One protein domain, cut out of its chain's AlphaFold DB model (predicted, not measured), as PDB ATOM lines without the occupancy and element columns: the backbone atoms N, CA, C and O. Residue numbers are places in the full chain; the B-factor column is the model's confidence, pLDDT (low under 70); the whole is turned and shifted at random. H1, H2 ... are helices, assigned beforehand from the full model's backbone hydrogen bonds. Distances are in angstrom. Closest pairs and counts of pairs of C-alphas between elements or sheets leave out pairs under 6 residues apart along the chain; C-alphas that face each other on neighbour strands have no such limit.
ATOM      1  N   GLN A   2     171.642 166.007 149.743       56.56
ATOM      2  CA  GLN A   2     173.034 165.948 149.303       56.56
ATOM      3  C   GLN A   2     173.660 167.358 149.289       56.56
ATOM      4  O   GLN A   2     173.010 168.297 148.813       56.56
ATOM      5  N   PRO A   3     174.892 167.532 149.802       63.56
ATOM      6  CA  PRO A   3     175.545 168.840 149.887       63.56
ATOM      7  C   PRO A   3     175.795 169.455 148.501       63.56
ATOM      8  O   PRO A   3     175.686 170.668 148.343       63.56
ATOM      9  N   GLU A   4     176.015 168.626 147.479       67.25
ATOM     10  CA  GLU A   4     176.232 169.064 146.092       67.25
ATOM     11  C   GLU A   4     175.051 169.859 145.505       67.25
ATOM     12  O   GLU A   4     175.251 170.890 144.863       67.25
ATOM     13  N   ASN A   5     173.814 169.480 145.839       78.25
ATOM     14  CA  ASN A   5     172.613 170.210 145.417       78.25
ATOM     15  C   ASN A   5     172.450 171.557 146.141       78.25
ATOM     16  O   ASN A   5     171.777 172.461 145.646       78.25
ATOM     17  N   THR A   6     173.069 171.704 147.314       81.25
ATOM     18  CA  THR A   6     173.006 172.942 148.103       81.25
ATOM     19  C   THR A   6     173.965 173.985 147.534       81.25
ATOM     20  O   THR A   6     173.567 175.134 147.343       81.25
ATOM     21  N   CYS A   7     175.184 173.572 147.171       85.06
ATOM     22  CA  CYS A   7     176.180 174.440 146.540       85.06
ATOM     23  C   CYS A   7     175.683 175.007 145.203       85.06
ATOM     24  O   CYS A   7     175.779 176.214 144.983       85.06
ATOM     25  N   ALA A   8     175.101 174.163 144.340       84.38
ATOM     26  CA  ALA A   8     174.577 174.583 143.038       84.38
ATOM     27  C   ALA A   8     173.477 175.652 143.169       84.38
ATOM     28  O   ALA A   8     173.548 176.705 142.538       84.38
ATOM     29  N   ARG A   9     172.511 175.439 144.073       83.81
ATOM     30  CA  ARG A   9     171.409 176.387 144.302       83.81
ATOM     31  C   ARG A   9     171.899 177.759 144.772       83.81
ATOM     32  O   ARG A   9     171.358 178.791 144.388       83.81
ATOM     33  N   PHE A  10     172.910 177.764 145.630       82.81
ATOM     34  CA  PHE A  10     173.493 178.978 146.189       82.81
ATOM     35  C   PHE A  10     174.355 179.749 145.185       82.81
ATOM     36  O   PHE A  10     174.389 180.980 145.203       82.81
ATOM     37  N   LEU A  11     174.999 179.026 144.275       82.44
ATOM     38  CA  LEU A  11     175.710 179.584 143.133       82.44
ATOM     39  C   LEU A  11     174.779 180.314 142.167       82.44
ATOM     40  O   LEU A  11     175.056 181.459 141.805       82.44
ATOM     41  N   ASP A  12     173.653 179.694 141.817       85.31
ATOM     42  CA  ASP A  12     172.636 180.327 140.973       85.31
ATOM     43  C   ASP A  12     172.081 181.602 141.620       85.31
ATOM     44  O   ASP A  12     171.898 182.621 140.951       85.31
ATOM     45  N   GLU A  13     171.875 181.593 142.942       84.19
ATOM     46  CA  GLU A  13     171.426 182.774 143.686       84.19
ATOM     47  C   GLU A  13     172.446 183.927 143.614       84.19
ATOM     48  O   GLU A  13     172.064 185.080 143.368       84.19
ATOM     49  N   LEU A  14     173.742 183.625 143.757       82.19
ATOM     50  CA  LEU A  14     174.822 184.613 143.667       82.19
ATOM     51  C   LEU A  14     174.947 185.203 142.250       82.19
ATOM     52  O   LEU A  14     175.178 186.409 142.086       82.19
ATOM     53  N   LEU A  15     174.767 184.371 141.220       84.19
ATOM     54  CA  LEU A  15     174.799 184.796 139.821       84.19
ATOM     55  C   LEU A  15     173.591 185.668 139.464       84.19
ATOM     56  O   LEU A  15     173.778 186.716 138.844       84.19
ATOM     57  N   ALA A  16     172.388 185.284 139.897       83.00
ATOM     58  CA  ALA A  16     171.140 185.953 139.531       83.00
ATOM     59  C   ALA A  16     170.910 187.285 140.260       83.00
ATOM     60  O   ALA A  16     170.480 188.257 139.645       83.00
ATOM     61  N   ARG A  17     171.155 187.339 141.577       76.81
ATOM     62  CA  ARG A  17     170.809 188.512 142.413       76.81
ATOM     63  C   ARG A  17     172.003 189.384 142.749       76.81
ATOM     64  O   ARG A  17     171.854 190.550 143.099       76.81
ATOM     65  N   GLY A  18     173.190 188.797 142.701       70.75
ATOM     66  CA  GLY A  18     174.445 189.465 142.982       70.75
ATOM     67  C   GLY A  18     174.688 189.927 144.416       70.75
ATOM     68  O   GLY A  18     175.787 190.404 144.690       70.75
ATOM     69  N   GLN A  19     173.724 189.733 145.315       73.94
ATOM     70  CA  GLN A  19     173.836 189.978 146.748       73.94
ATOM     71  C   GLN A  19     173.620 188.664 147.507       73.94
ATOM     72  O   GLN A  19     172.654 187.955 147.203       73.94
ATOM     73  N   PRO A  20     174.485 188.317 148.476       77.88
ATOM     74  CA  PRO A  20     174.328 187.089 149.234       77.88
ATOM     75  C   PRO A  20     173.188 187.196 150.249       77.88
ATOM     76  O   PRO A  20     173.133 188.127 151.048       77.88
ATOM     77  N   SER A  21     172.284 186.214 150.247       84.25
ATOM     78  CA  SER A  21     171.302 186.057 151.320       84.25
ATOM     79  C   SER A  21     171.978 185.623 152.626       84.25
ATOM     80  O   SER A  21     173.086 185.088 152.623       84.25
ATOM     81  N   ALA A  22     171.308 185.810 153.768       85.81
ATOM     82  CA  ALA A  22     171.847 185.399 155.070       85.81
ATOM     83  C   ALA A  22     172.184 183.892 155.121       85.81
ATOM     84  O   ALA A  22     173.192 183.494 155.705       85.81
ATOM     85  N   ALA A  23     171.380 183.060 154.450       84.56
ATOM     86  CA  ALA A  23     171.632 181.626 154.314       84.56
ATOM     87  C   ALA A  23     172.880 181.335 153.463       84.56
ATOM     88  O   ALA A  23     173.680 180.468 153.818       84.56
ATOM     89  N   LEU A  24     173.081 182.093 152.380       83.94
ATOM     90  CA  LEU A  24     174.281 181.999 151.557       83.94
ATOM     91  C   LEU A  24     175.527 182.437 152.333       83.94
ATOM     92  O   LEU A  24     176.533 181.738 152.301       83.94
ATOM     93  N   ALA A  25     175.460 183.537 153.083       87.44
ATOM     94  CA  ALA A  25     176.579 184.008 153.898       87.44
ATOM     95  C   ALA A  25     177.029 182.954 154.930       87.44
ATOM     96  O   ALA A  25     178.224 182.687 155.063       87.44
ATOM     97  N   ALA A  26     176.078 182.287 155.595       88.38
ATOM     98  CA  ALA A  26     176.376 181.182 156.508       88.38
ATOM     99  C   ALA A  26     177.007 179.971 155.787       88.38
ATOM    100  O   ALA A  26     177.923 179.332 156.309       88.38
ATOM    101  N   HIS A  27     176.564 179.669 154.564       88.75
ATOM    102  CA  HIS A  27     177.159 178.604 153.757       88.75
ATOM    103  C   HIS A  27     178.580 178.953 153.280       88.75
ATOM    104  O   HIS A  27     179.492 178.138 153.395       88.75
ATOM    105  N   LEU A  28     178.820 180.186 152.828       89.19
ATOM    106  CA  LEU A  28     180.156 180.662 152.447       89.19
ATOM    107  C   LEU A  28     181.124 180.687 153.641       89.19
ATOM    108  O   LEU A  28     182.335 180.548 153.459       89.19
ATOM    109  N   ALA A  29     180.616 180.826 154.869       90.12
ATOM    110  CA  ALA A  29     181.417 180.702 156.087       90.12
ATOM    111  C   ALA A  29     181.948 179.269 156.308       90.12
ATOM    112  O   ALA A  29     183.019 179.101 156.892       90.12
ATOM    113  N   THR A  30     181.243 178.255 155.802       92.12
ATOM    114  CA  THR A  30     181.518 176.830 156.061       92.12
ATOM    115  C   THR A  30     182.104 176.082 154.861       92.12
ATOM    116  O   THR A  30     182.828 175.109 155.055       92.12
ATOM    117  N   CYS A  31     181.853 176.540 153.631       91.44
ATOM    118  CA  CYS A  31     182.321 175.903 152.401       91.44
ATOM    119  C   CYS A  31     183.415 176.746 151.704       91.44
ATOM    120  O   CYS A  31     183.100 177.802 151.143       91.44
ATOM    121  N   PRO A  32     184.693 176.308 151.700       88.25
ATOM    122  CA  PRO A  32     185.793 177.074 151.105       88.25
ATOM    123  C   PRO A  32     185.717 177.149 149.573       88.25
ATOM    124  O   PRO A  32     186.055 178.183 149.002       88.25
ATOM    125  N   GLU A  33     185.214 176.104 148.912       88.38
ATOM    126  CA  GLU A  33     185.042 176.069 147.451       88.38
ATOM    127  C   GLU A  33     184.059 177.151 146.980       88.38
ATOM    128  O   GLU A  33     184.366 177.962 146.105       88.38
ATOM    129  N   CYS A  34     182.887 177.232 147.622       86.94
ATOM    130  CA  CYS A  34     181.893 178.258 147.309       86.94
ATOM    131  C   CYS A  34     182.404 179.670 147.627       86.94
ATOM    132  O   CYS A  34     182.054 180.610 146.914       86.94
ATOM    133  N   ARG A  35     183.250 179.824 148.655       90.44
ATOM    134  CA  ARG A  35     183.891 181.105 148.981       90.44
ATOM    135  C   ARG A  35     184.832 181.565 147.870       90.44
ATOM    136  O   ARG A  35     184.647 182.665 147.361       90.44
ATOM    137  N   GLY A  36     185.767 180.716 147.442       89.69
ATOM    138  CA  GLY A  36     186.700 181.068 146.365       89.69
ATOM    139  C   GLY A  36     185.983 181.410 145.055       89.69
ATOM    140  O   GLY A  36     186.368 182.336 144.337       89.69
ATOM    141  N   LEU A  37     184.883 180.715 144.768       87.69
ATOM    142  CA  LEU A  37     184.066 180.996 143.594       87.69
ATOM    143  C   LEU A  37     183.301 182.325 143.713       87.69
ATOM    144  O   LEU A  37     183.258 183.091 142.750       87.69
ATOM    145  N   ALA A  38     182.749 182.637 144.890       87.38
ATOM    146  CA  ALA A  38     182.106 183.924 145.149       87.38
ATOM    147  C   ALA A  38     183.097 185.092 145.020       87.38
ATOM    148  O   ALA A  38     182.782 186.085 144.361       87.38
ATOM    149  N   ASP A  39     184.309 184.952 145.562       87.00
ATOM    150  CA  ASP A  39     185.378 185.950 145.432       87.00
ATOM    151  C   ASP A  39     185.766 186.169 143.966       87.00
ATOM    152  O   ASP A  39     185.909 187.308 143.518       87.00
ATOM    153  N   THR A  40     185.847 185.088 143.186       87.75
ATOM    154  CA  THR A  40     186.110 185.161 141.742       87.75
ATOM    155  C   THR A  40     185.003 185.928 141.014       87.75
ATOM    156  O   THR A  40     185.288 186.837 140.236       87.75
ATOM    157  N   ILE A  41     183.730 185.620 141.291       85.50
ATOM    158  CA  ILE A  41     182.579 186.315 140.688       85.50
ATOM    159  C   ILE A  41     182.577 187.803 141.072       85.50
ATOM    160  O   ILE A  41     182.354 188.665 140.217       85.50
ATOM    161  N   HIS A  42     182.860 188.129 142.334       85.88
ATOM    162  CA  HIS A  42     182.981 189.515 142.781       85.88
ATOM    163  C   HIS A  42     184.162 190.240 142.126       85.88
ATOM    164  O   HIS A  42     184.011 191.402 141.746       85.88
ATOM    165  N   GLY A  43     185.303 189.570 141.947       86.31
ATOM    166  CA  GLY A  43     186.457 190.102 141.224       86.31
ATOM    167  C   GLY A  43     186.120 190.422 139.769       86.31
ATOM    168  O   GLY A  43     186.361 191.540 139.316       86.31
ATOM    169  N   LEU A  44     185.467 189.492 139.067       84.12
ATOM    170  CA  LEU A  44     185.047 189.684 137.677       84.12
ATOM    171  C   LEU A  44     184.062 190.845 137.508       84.12
ATOM    172  O   LEU A  44     184.152 191.579 136.532       84.12
ATOM    173  N   ARG A  45     183.152 191.060 138.465       82.50
ATOM    174  CA  ARG A  45     182.211 192.196 138.428       82.50
ATOM    175  C   ARG A  45     182.856 193.553 138.697       82.50
ATOM    176  O   ARG A  45     182.284 194.569 138.323       82.50
ATOM    177  N   ARG A  46     184.002 193.583 139.383       82.81
ATOM    178  CA  ARG A  46     184.761 194.819 139.624       82.81
ATOM    179  C   ARG A  46     185.632 195.207 138.438       82.81
ATOM    180  O   ARG A  46     186.045 196.361 138.361       82.81
ATOM    181  N   LEU A  47     185.929 194.266 137.542       81.81
ATOM    182  CA  LEU A  47     186.636 194.589 136.314       81.81
ATOM    183  C   LEU A  47     185.730 195.479 135.453       81.81
ATOM    184  O   LEU A  47     184.584 195.102 135.195       81.81
ATOM    185  N   PRO A  48     186.214 196.651 135.006       76.38
ATOM    186  CA  PRO A  48     185.466 197.456 134.058       76.38
ATOM    187  C   PRO A  48     185.256 196.613 132.802       76.38
ATOM    188  O   PRO A  48     186.209 196.043 132.261       76.38
ATOM    189  N   SER A  49     184.010 196.493 132.347       74.44
ATOM    190  CA  SER A  49     183.759 195.826 131.079       74.44
ATOM    191  C   SER A  49     184.522 196.585 129.994       74.44
ATOM    192  O   SER A  49     184.393 197.799 129.858       74.44
ATOM    193  N   ALA A  50     185.309 195.867 129.187       69.94
ATOM    194  CA  ALA A  50     186.000 196.451 128.032       69.94
ATOM    195  C   ALA A  50     185.021 197.053 127.000       69.94
ATOM    196  O   ALA A  50     185.426 197.747 126.072       69.94
TER     197      ALA A  50
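What this domain is: This is residues 2 to 50 of the 165 residues of an uncharacterized protein of Candidatus Ozemobacter sibiricus (UniProt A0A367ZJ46). Two long helices, H1 and H3, run the same way side by side, and the shorter H2 slants across one side of the pair, bringing the chain back from the end of H1 to the start of H3. The packing of H2 is slight: it meets H3 at the corner by their link and comes close to H1. The printed part has 49 residues with three named helices, in the order H1, H2, H3, and no named strand; its class is all helix. It is only just compact, close to loose, with a radius of gyration of the C-alphas of 11.2 A, and its outline is a rod of 39 by 19 by 18 A.

Where its parts are: H1 holds residues 3 to 17 and is 21.6 A long from first to last C-alpha, beginning with C-alpha 3 at (175.545, 168.840, 149.887). H2 holds residues 22 to 30 and measures 13.0 A. H3 holds residues 32 to 46 and measures 21.2 A, ending with C-alpha 46 at (184.761, 194.819, 139.624).

How they stand to each other: H1 and H3 touch, the closest C-alphas being those of Cys 7 and Cys 34, 6.9 A apart. They run the same way at a shallow tilt of 14 degrees. H1 and H2 are close but not clearly touching, with the C-alphas of Phe 10 and Leu 24 the closest at 6.2 A; they run opposite ways at a steep tilt of 52 degrees. H2 and H3 only just touch, with 3 pairs of C-alphas within 8 A, and only at the corner by their link; the closest are those of Leu 28 and Arg 35, 5.1 A apart. H3 touches H2 with residues 34 to 35 alone. Their steep tilt is 60 degrees, opposite ways. Every O i to N i+4 pair is within hydrogen-bond range in H1 and H3, and 4 of 5 in H2.

The domain as a whole: The C-alphas farthest apart are those of Gln 2 and Ala 50, at 39.4 A. The printed part has no cut, and both links are tight. The mean pLDDT of the printed part is 82.7, with residues 2 to 4 and residue 50 under 70.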